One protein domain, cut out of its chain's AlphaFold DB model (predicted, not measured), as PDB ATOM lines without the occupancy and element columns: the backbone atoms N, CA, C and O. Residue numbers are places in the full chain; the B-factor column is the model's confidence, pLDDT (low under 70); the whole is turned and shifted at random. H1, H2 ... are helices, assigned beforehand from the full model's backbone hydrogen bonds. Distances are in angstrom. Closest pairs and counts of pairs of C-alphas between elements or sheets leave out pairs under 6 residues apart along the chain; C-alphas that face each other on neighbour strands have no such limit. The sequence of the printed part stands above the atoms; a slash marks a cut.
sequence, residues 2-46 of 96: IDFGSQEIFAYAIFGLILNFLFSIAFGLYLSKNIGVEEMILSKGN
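This is residues 2 to 46 of the 96 residues of an uncharacterized protein of Sulfuricurvum sp. IAE1 (UniProt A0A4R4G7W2). One long, straight helix, H1, makes nearly the whole length of this model, and a short helix, H2, turns off at its far end to make an L with a very short foot. The first residues, 2 to 6, and the last, 43 to 46, are short tails without a named element, and residues 2 to 27, of which 7 to 27 belong to H1, stand free. The printed part has 45 residues with two named helices, H1 then H2, and no named strand; its class is all helix. It is extended, with a radius of gyration of the C-alphas of 16.7 A, and the C-alphas span 47 by 22 by 10 A, a rod in outline.

Start with H1, residues 7 to 35, and go on through Gly 36 to H2, residues 37 to 42. The two are close but not clearly touching: look at Ser 32 and Met 40, whose C-alphas are the closest of the two helices at 7.3 A. Their lines are about perpendicular, at 78 degrees, and their centres are 22.2 A apart. In both H1 and H2, every O i to N i+4 pair is within hydrogen-bond range.

Find C-alpha 7 at (92.785, 171.088, 245.457), where H1 begins; from there it runs 41.6 A to C-alpha 35 at (125.742, 196.423, 245.458). H2 begins at Val 37 and ends at Leu 42, with C-alpha 42 at (133.447, 189.598, 247.916), 8.7 A from C-alpha 37.

The two C-alphas farthest apart are those of Asp 3 and Leu 42, at 47.0 A. The printed part has no cut, and the link from H1 to H2 is tight, with 1 residue. The mean pLDDT of the printed part is 80.6; look for values under 70 at residues 2 to 6 and 43 to 46.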
ATOM      1  N   ILE A   2      91.783 171.534 258.724       54.78
ATOM      2  CA  ILE A   2      92.421 171.877 257.447       54.78
ATOM      3  C   ILE A   2      92.435 170.588 256.616       54.78
ATOM      4  O   ILE A   2      93.068 169.616 257.021       54.78
ATOM      5  N   ASP A   3      91.671 170.548 255.525       56.25
ATOM      6  CA  ASP A   3      91.564 169.376 254.652       56.25
ATOM      7  C   ASP A   3      92.724 169.335 253.647       56.25
ATOM      8  O   ASP A   3      92.635 169.839 252.527       56.25
ATOM      9  N   PHE A   4      93.843 168.746 254.070       60.34
ATOM     10  CA  PHE A   4      95.088 168.663 253.297       60.34
ATOM     11  C   PHE A   4      94.971 167.920 251.949       60.34
ATOM     12  O   PHE A   4      95.936 167.928 251.187       60.34
ATOM     13  N   GLY A   5      93.831 167.287 251.641       61.78
ATOM     14  CA  GLY A   5      93.562 166.646 250.349       61.78
ATOM     15  C   GLY A   5      92.868 167.544 249.320       61.78
ATOM     16  O   GLY A   5      92.742 167.151 248.160       61.78
ATOM     17  N   SER A   6      92.414 168.738 249.715       69.69
ATOM     18  CA  SER A   6      91.668 169.619 248.817       69.69
ATOM     19  C   SER A   6      92.586 170.315 247.805       69.69
ATOM     20  O   SER A   6      93.670 170.815 248.125       69.69
ATOM     21  N   GLN A   7      92.118 170.384 246.557       75.38
ATOM     22  CA  GLN A   7      92.785 171.088 245.457       75.38
ATOM     23  C   GLN A   7      93.099 172.554 245.811       75.38
ATOM     24  O   GLN A   7      94.087 173.108 245.332       75.38
ATOM     25  N   GLU A   8      92.299 173.167 246.685       81.56
ATOM     26  CA  GLU A   8      92.470 174.541 247.160       81.56
ATOM     27  C   GLU A   8      93.738 174.710 248.006       81.56
ATOM     28  O   GLU A   8      94.529 175.616 247.752       81.56
ATOM     29  N   ILE A   9      94.005 173.810 248.959       82.25
ATOM     30  CA  ILE A   9      95.220 173.870 249.790       82.25
ATOM     31  C   ILE A   9      96.475 173.634 248.950       82.25
ATOM     32  O   ILE A   9      97.479 174.327 249.134       82.25
ATOM     33  N   PHE A  10      96.409 172.724 247.977       85.50
ATOM     34  CA  PHE A  10      97.495 172.529 247.019       85.50
ATOM     35  C   PHE A  10      97.732 173.781 246.158       85.50
ATOM     36  O   PHE A  10      98.876 174.203 245.989       85.50
ATOM     37  N   ALA A  11      96.666 174.424 245.669       85.56
ATOM     38  CA  ALA A  11      96.761 175.656 244.891       85.56
ATOM     39  C   ALA A  11      97.373 176.807 245.704       85.56
ATOM     40  O   ALA A  11      98.274 177.487 245.211       85.56
ATOM     41  N   TYR A  12      96.959 176.991 246.962       89.56
ATOM     42  CA  TYR A  12      97.554 177.992 247.852       89.56
ATOM     43  C   TYR A  12      99.026 177.697 248.163       89.56
ATOM     44  O   TYR A  12      99.836 178.625 248.189       89.56
ATOM     45  N   ALA A  13      99.399 176.428 248.344       89.56
ATOM     46  CA  ALA A  13     100.787 176.035 248.573       89.56
ATOM     47  C   ALA A  13     101.676 176.309 247.347       89.56
ATOM     48  O   ALA A  13     102.743 176.911 247.480       89.56
ATOM     49  N   ILE A  14     101.223 175.928 246.146       90.19
ATOM     50  CA  ILE A  14     101.929 176.200 244.885       90.19
ATOM     51  C   ILE A  14     102.040 177.708 244.646       90.19
ATOM     52  O   ILE A  14     103.117 178.199 244.317       90.19
ATOM     53  N   PHE A  15     100.959 178.458 244.859       93.00
ATOM     54  CA  PHE A  15     100.967 179.911 244.718       93.00
ATOM     55  C   PHE A  15     101.939 180.575 245.699       93.00
ATOM     56  O   PHE A  15     102.725 181.432 245.298       93.00
ATOM     57  N   GLY A  16     101.948 180.139 246.961       91.25
ATOM     58  CA  GLY A  16     102.901 180.606 247.966       91.25
ATOM     59  C   GLY A  16     104.352 180.312 247.582       91.25
ATOM     60  O   GLY A  16     105.214 181.177 247.736       91.25
ATOM     61  N   LEU A  17     104.620 179.134 247.014       92.06
ATOM     62  CA  LEU A  17     105.945 178.750 246.526       92.06
ATOM     63  C   LEU A  17     106.380 179.618 245.337       92.06
ATOM     64  O   LEU A  17     107.498 180.135 245.331       92.06
ATOM     65  N   ILE A  18     105.492 179.835 244.364       90.94
ATOM     66  CA  ILE A  18     105.756 180.696 243.204       90.94
ATOM     67  C   ILE A  18     106.007 182.140 243.651       90.94
ATOM     68  O   ILE A  18     106.986 182.749 243.222       90.94
ATOM     69  N   LEU A  19     105.174 182.688 244.542       93.38
ATOM     70  CA  LEU A  19     105.373 184.035 245.078       93.38
ATOM     71  C   LEU A  19     106.692 184.161 245.839       93.38
ATOM     72  O   LEU A  19     107.415 185.133 245.636       93.38
ATOM     73  N   ASN A  20     107.035 183.185 246.684       93.44
ATOM     74  CA  ASN A  20     108.308 183.175 247.401       93.44
ATOM     75  C   ASN A  20     109.494 183.229 246.428       93.44
ATOM     76  O   ASN A  20     110.408 184.034 246.609       93.44
ATOM     77  N   PHE A  21     109.434 182.436 245.359       93.44
ATOM     78  CA  PHE A  21     110.453 182.419 244.320       93.44
ATOM     79  C   PHE A  21     110.552 183.761 243.580       93.44
ATOM     80  O   PHE A  21     111.648 184.296 243.419       93.44
ATOM     81  N   LEU A  22     109.417 184.356 243.198       94.44
ATOM     82  CA  LEU A  22     109.376 185.668 242.544       94.44
ATOM     83  C   LEU A  22     109.961 186.772 243.431       94.44
ATOM     84  O   LEU A  22     110.785 187.558 242.962       94.44
ATOM     85  N   PHE A  23     109.594 186.814 244.714       95.06
ATOM     86  CA  PHE A  23     110.159 187.780 245.657       95.06
ATOM     87  C   PHE A  23     111.652 187.550 245.889       95.06
ATOM     88  O   PHE A  23     112.405 188.518 245.961       95.06
ATOM     89  N   SER A  24     112.099 186.294 245.955       89.31
ATOM     90  CA  SER A  24     113.518 185.956 246.085       89.31
ATOM     91  C   SER A  24     114.333 186.455 244.887       89.31
ATOM     92  O   SER A  24     115.369 187.095 245.076       89.31
ATOM     93  N   ILE A  25     113.833 186.263 243.660       90.25
ATOM     94  CA  ILE A  25     114.469 186.790 242.445       90.25
ATOM     95  C   ILE A  25     114.461 188.318 242.444       90.25
ATOM     96  O   ILE A  25     115.504 188.928 242.221       90.25
ATOM     97  N   ALA A  26     113.311 188.949 242.699       92.00
ATOM     98  CA  ALA A  26     113.194 190.406 242.710       92.00
ATOM     99  C   ALA A  26     114.145 191.039 243.737       92.00
ATOM    100  O   ALA A  26     114.808 192.034 243.448       92.00
ATOM    101  N   PHE A  27     114.268 190.419 244.911       90.62
ATOM    102  CA  PHE A  27     115.214 190.822 245.943       90.62
ATOM    103  C   PHE A  27     116.669 190.620 245.505       90.62
ATOM    104  O   PHE A  27     117.485 191.523 245.669       90.62
ATOM    105  N   GLY A  28     116.994 189.482 244.888       85.81
ATOM    106  CA  GLY A  28     118.322 189.224 244.330       85.81
ATOM    107  C   GLY A  28     118.721 190.246 243.262       85.81
ATOM    108  O   GLY A  28     119.828 190.778 243.306       85.81
ATOM    109  N   LEU A  29     117.804 190.590 242.353       87.94
ATOM    110  CA  LEU A  29     118.002 191.631 241.340       87.94
ATOM    111  C   LEU A  29     118.160 193.018 241.969       87.94
ATOM    112  O   LEU A  29     119.028 193.785 241.555       87.94
ATOM    113  N   TYR A  30     117.355 193.337 242.986       90.94
ATOM    114  CA  TYR A  30     117.479 194.584 243.735       90.94
ATOM    115  C   TYR A  30     118.857 194.698 244.400       90.94
ATOM    116  O   TYR A  30     119.541 195.702 244.206       90.94
ATOM    117  N   LEU A  31     119.310 193.672 245.122       86.44
ATOM    118  CA  LEU A  31     120.640 193.662 245.737       86.44
ATOM    119  C   LEU A  31     121.749 193.745 244.686       86.44
ATOM    120  O   LEU A  31     122.648 194.573 244.808       86.44
ATOM    121  N   SER A  32     121.639 192.959 243.614       84.81
ATOM    122  CA  SER A  32     122.601 192.957 242.513       84.81
ATOM    123  C   SER A  32     122.727 194.322 241.842       84.81
ATOM    124  O   SER A  32     123.817 194.659 241.394       84.81
ATOM    125  N   LYS A  33     121.643 195.098 241.742       85.81
ATOM    126  CA  LYS A  33     121.664 196.439 241.144       85.81
ATOM    127  C   LYS A  33     122.294 197.488 242.067       85.81
ATOM    128  O   LYS A  33     122.905 198.423 241.567       85.81
ATOM    129  N   ASN A  34     122.112 197.361 243.383       85.69
ATOM    130  CA  ASN A  34     122.579 198.359 244.354       85.69
ATOM    131  C   ASN A  34     124.004 198.098 244.866       85.69
ATOM    132  O   ASN A  34     124.693 199.051 245.204       85.69
ATOM    133  N   ILE A  35     124.427 196.834 244.939       81.44
ATOM    134  CA  ILE A  35     125.742 196.423 245.458       81.44
ATOM    135  C   ILE A  35     126.659 195.973 244.309       81.44
ATOM    136  O   ILE A  35     127.859 196.185 244.344       81.44
ATOM    137  N   GLY A  36     126.103 195.385 243.246       77.12
ATOM    138  CA  GLY A  36     126.888 194.704 242.214       77.12
ATOM    139  C   GLY A  36     127.188 193.252 242.599       77.12
ATOM    140  O   GLY A  36     127.462 192.932 243.755       77.12
ATOM    141  N   VAL A  37     127.118 192.337 241.625       75.00
ATOM    142  CA  VAL A  37     127.309 190.887 241.854       75.00
ATOM    143  C   VAL A  37     128.704 190.582 242.405       75.00
ATOM    144  O   VAL A  37     128.862 189.709 243.256       75.00
ATOM    145  N   GLU A  38     129.710 191.318 241.937       70.81
ATOM    146  CA  GLU A  38     131.103 191.160 242.348       70.81
ATOM    147  C   GLU A  38     131.297 191.528 243.825       70.81
ATOM    148  O   GLU A  38     131.784 190.709 244.606       70.81
ATOM    149  N   GLU A  39     130.794 192.690 244.253       71.25
ATOM    150  CA  GLU A  39     130.818 193.073 245.665       71.25
ATOM    151  C   GLU A  39     129.941 192.159 246.527       71.25
ATOM    152  O   GLU A  39     130.317 191.876 247.655       71.25
ATOM    153  N   MET A  40     128.828 191.604 246.033       71.94
ATOM    154  CA  MET A  40     128.043 190.613 246.791       71.94
ATOM    155  C   MET A  40     128.818 189.314 247.067       71.94
ATOM    156  O   MET A  40     128.631 188.685 248.112       71.94
ATOM    157  N   ILE A  41     129.681 188.892 246.141       71.00
ATOM    158  CA  ILE A  41     130.514 187.691 246.300       71.00
ATOM    159  C   ILE A  41     131.710 187.974 247.217       71.00
ATOM    160  O   ILE A  41     132.091 187.096 247.998       71.00
ATOM    161  N   LEU A  42     132.277 189.180 247.140       73.06
ATOM    162  CA  LEU A  42     133.447 189.598 247.916       73.06
ATOM    163  C   LEU A  42     133.093 190.044 249.343       73.06
ATOM    164  O   LEU A  42     133.822 189.731 250.279       73.06
ATOM    165  N   SER A  43     131.950 190.701 249.541       64.56
ATOM    166  CA  SER A  43     131.470 191.209 250.837       64.56
ATOM    167  C   SER A  43     130.800 190.148 251.712       64.56
ATOM    168  O   SER A  43     130.042 190.492 252.623       64.56
ATOM    169  N   LYS A  44     131.062 188.852 251.463       61.75
ATOM    170  CA  LYS A  44     130.499 187.742 252.246       61.75
ATOM    171  C   LYS A  44     130.655 188.038 253.735       61.75
ATOM    172  O   LYS A  44     131.759 188.031 254.273       61.75
ATOM    173  N   GLY A  45     129.526 188.326 254.382       62.50
ATOM    174  CA  GLY A  45     129.495 188.680 255.793       62.50
ATOM    175  C   GLY A  45     130.169 187.602 256.635       62.50
ATOM    176  O   GLY A  45     130.104 186.417 256.302       62.50
ATOM    177  N   ASN A  46     130.785 188.017 257.742       59.62
ATOM    178  CA  ASN A  46     131.546 187.178 258.672       59.62
ATOM    179  C   ASN A  46     130.653 186.204 259.483       59.62
ATOM    180  O   ASN A  46     130.783 186.073 260.697       59.62
TER     181      ASN A  46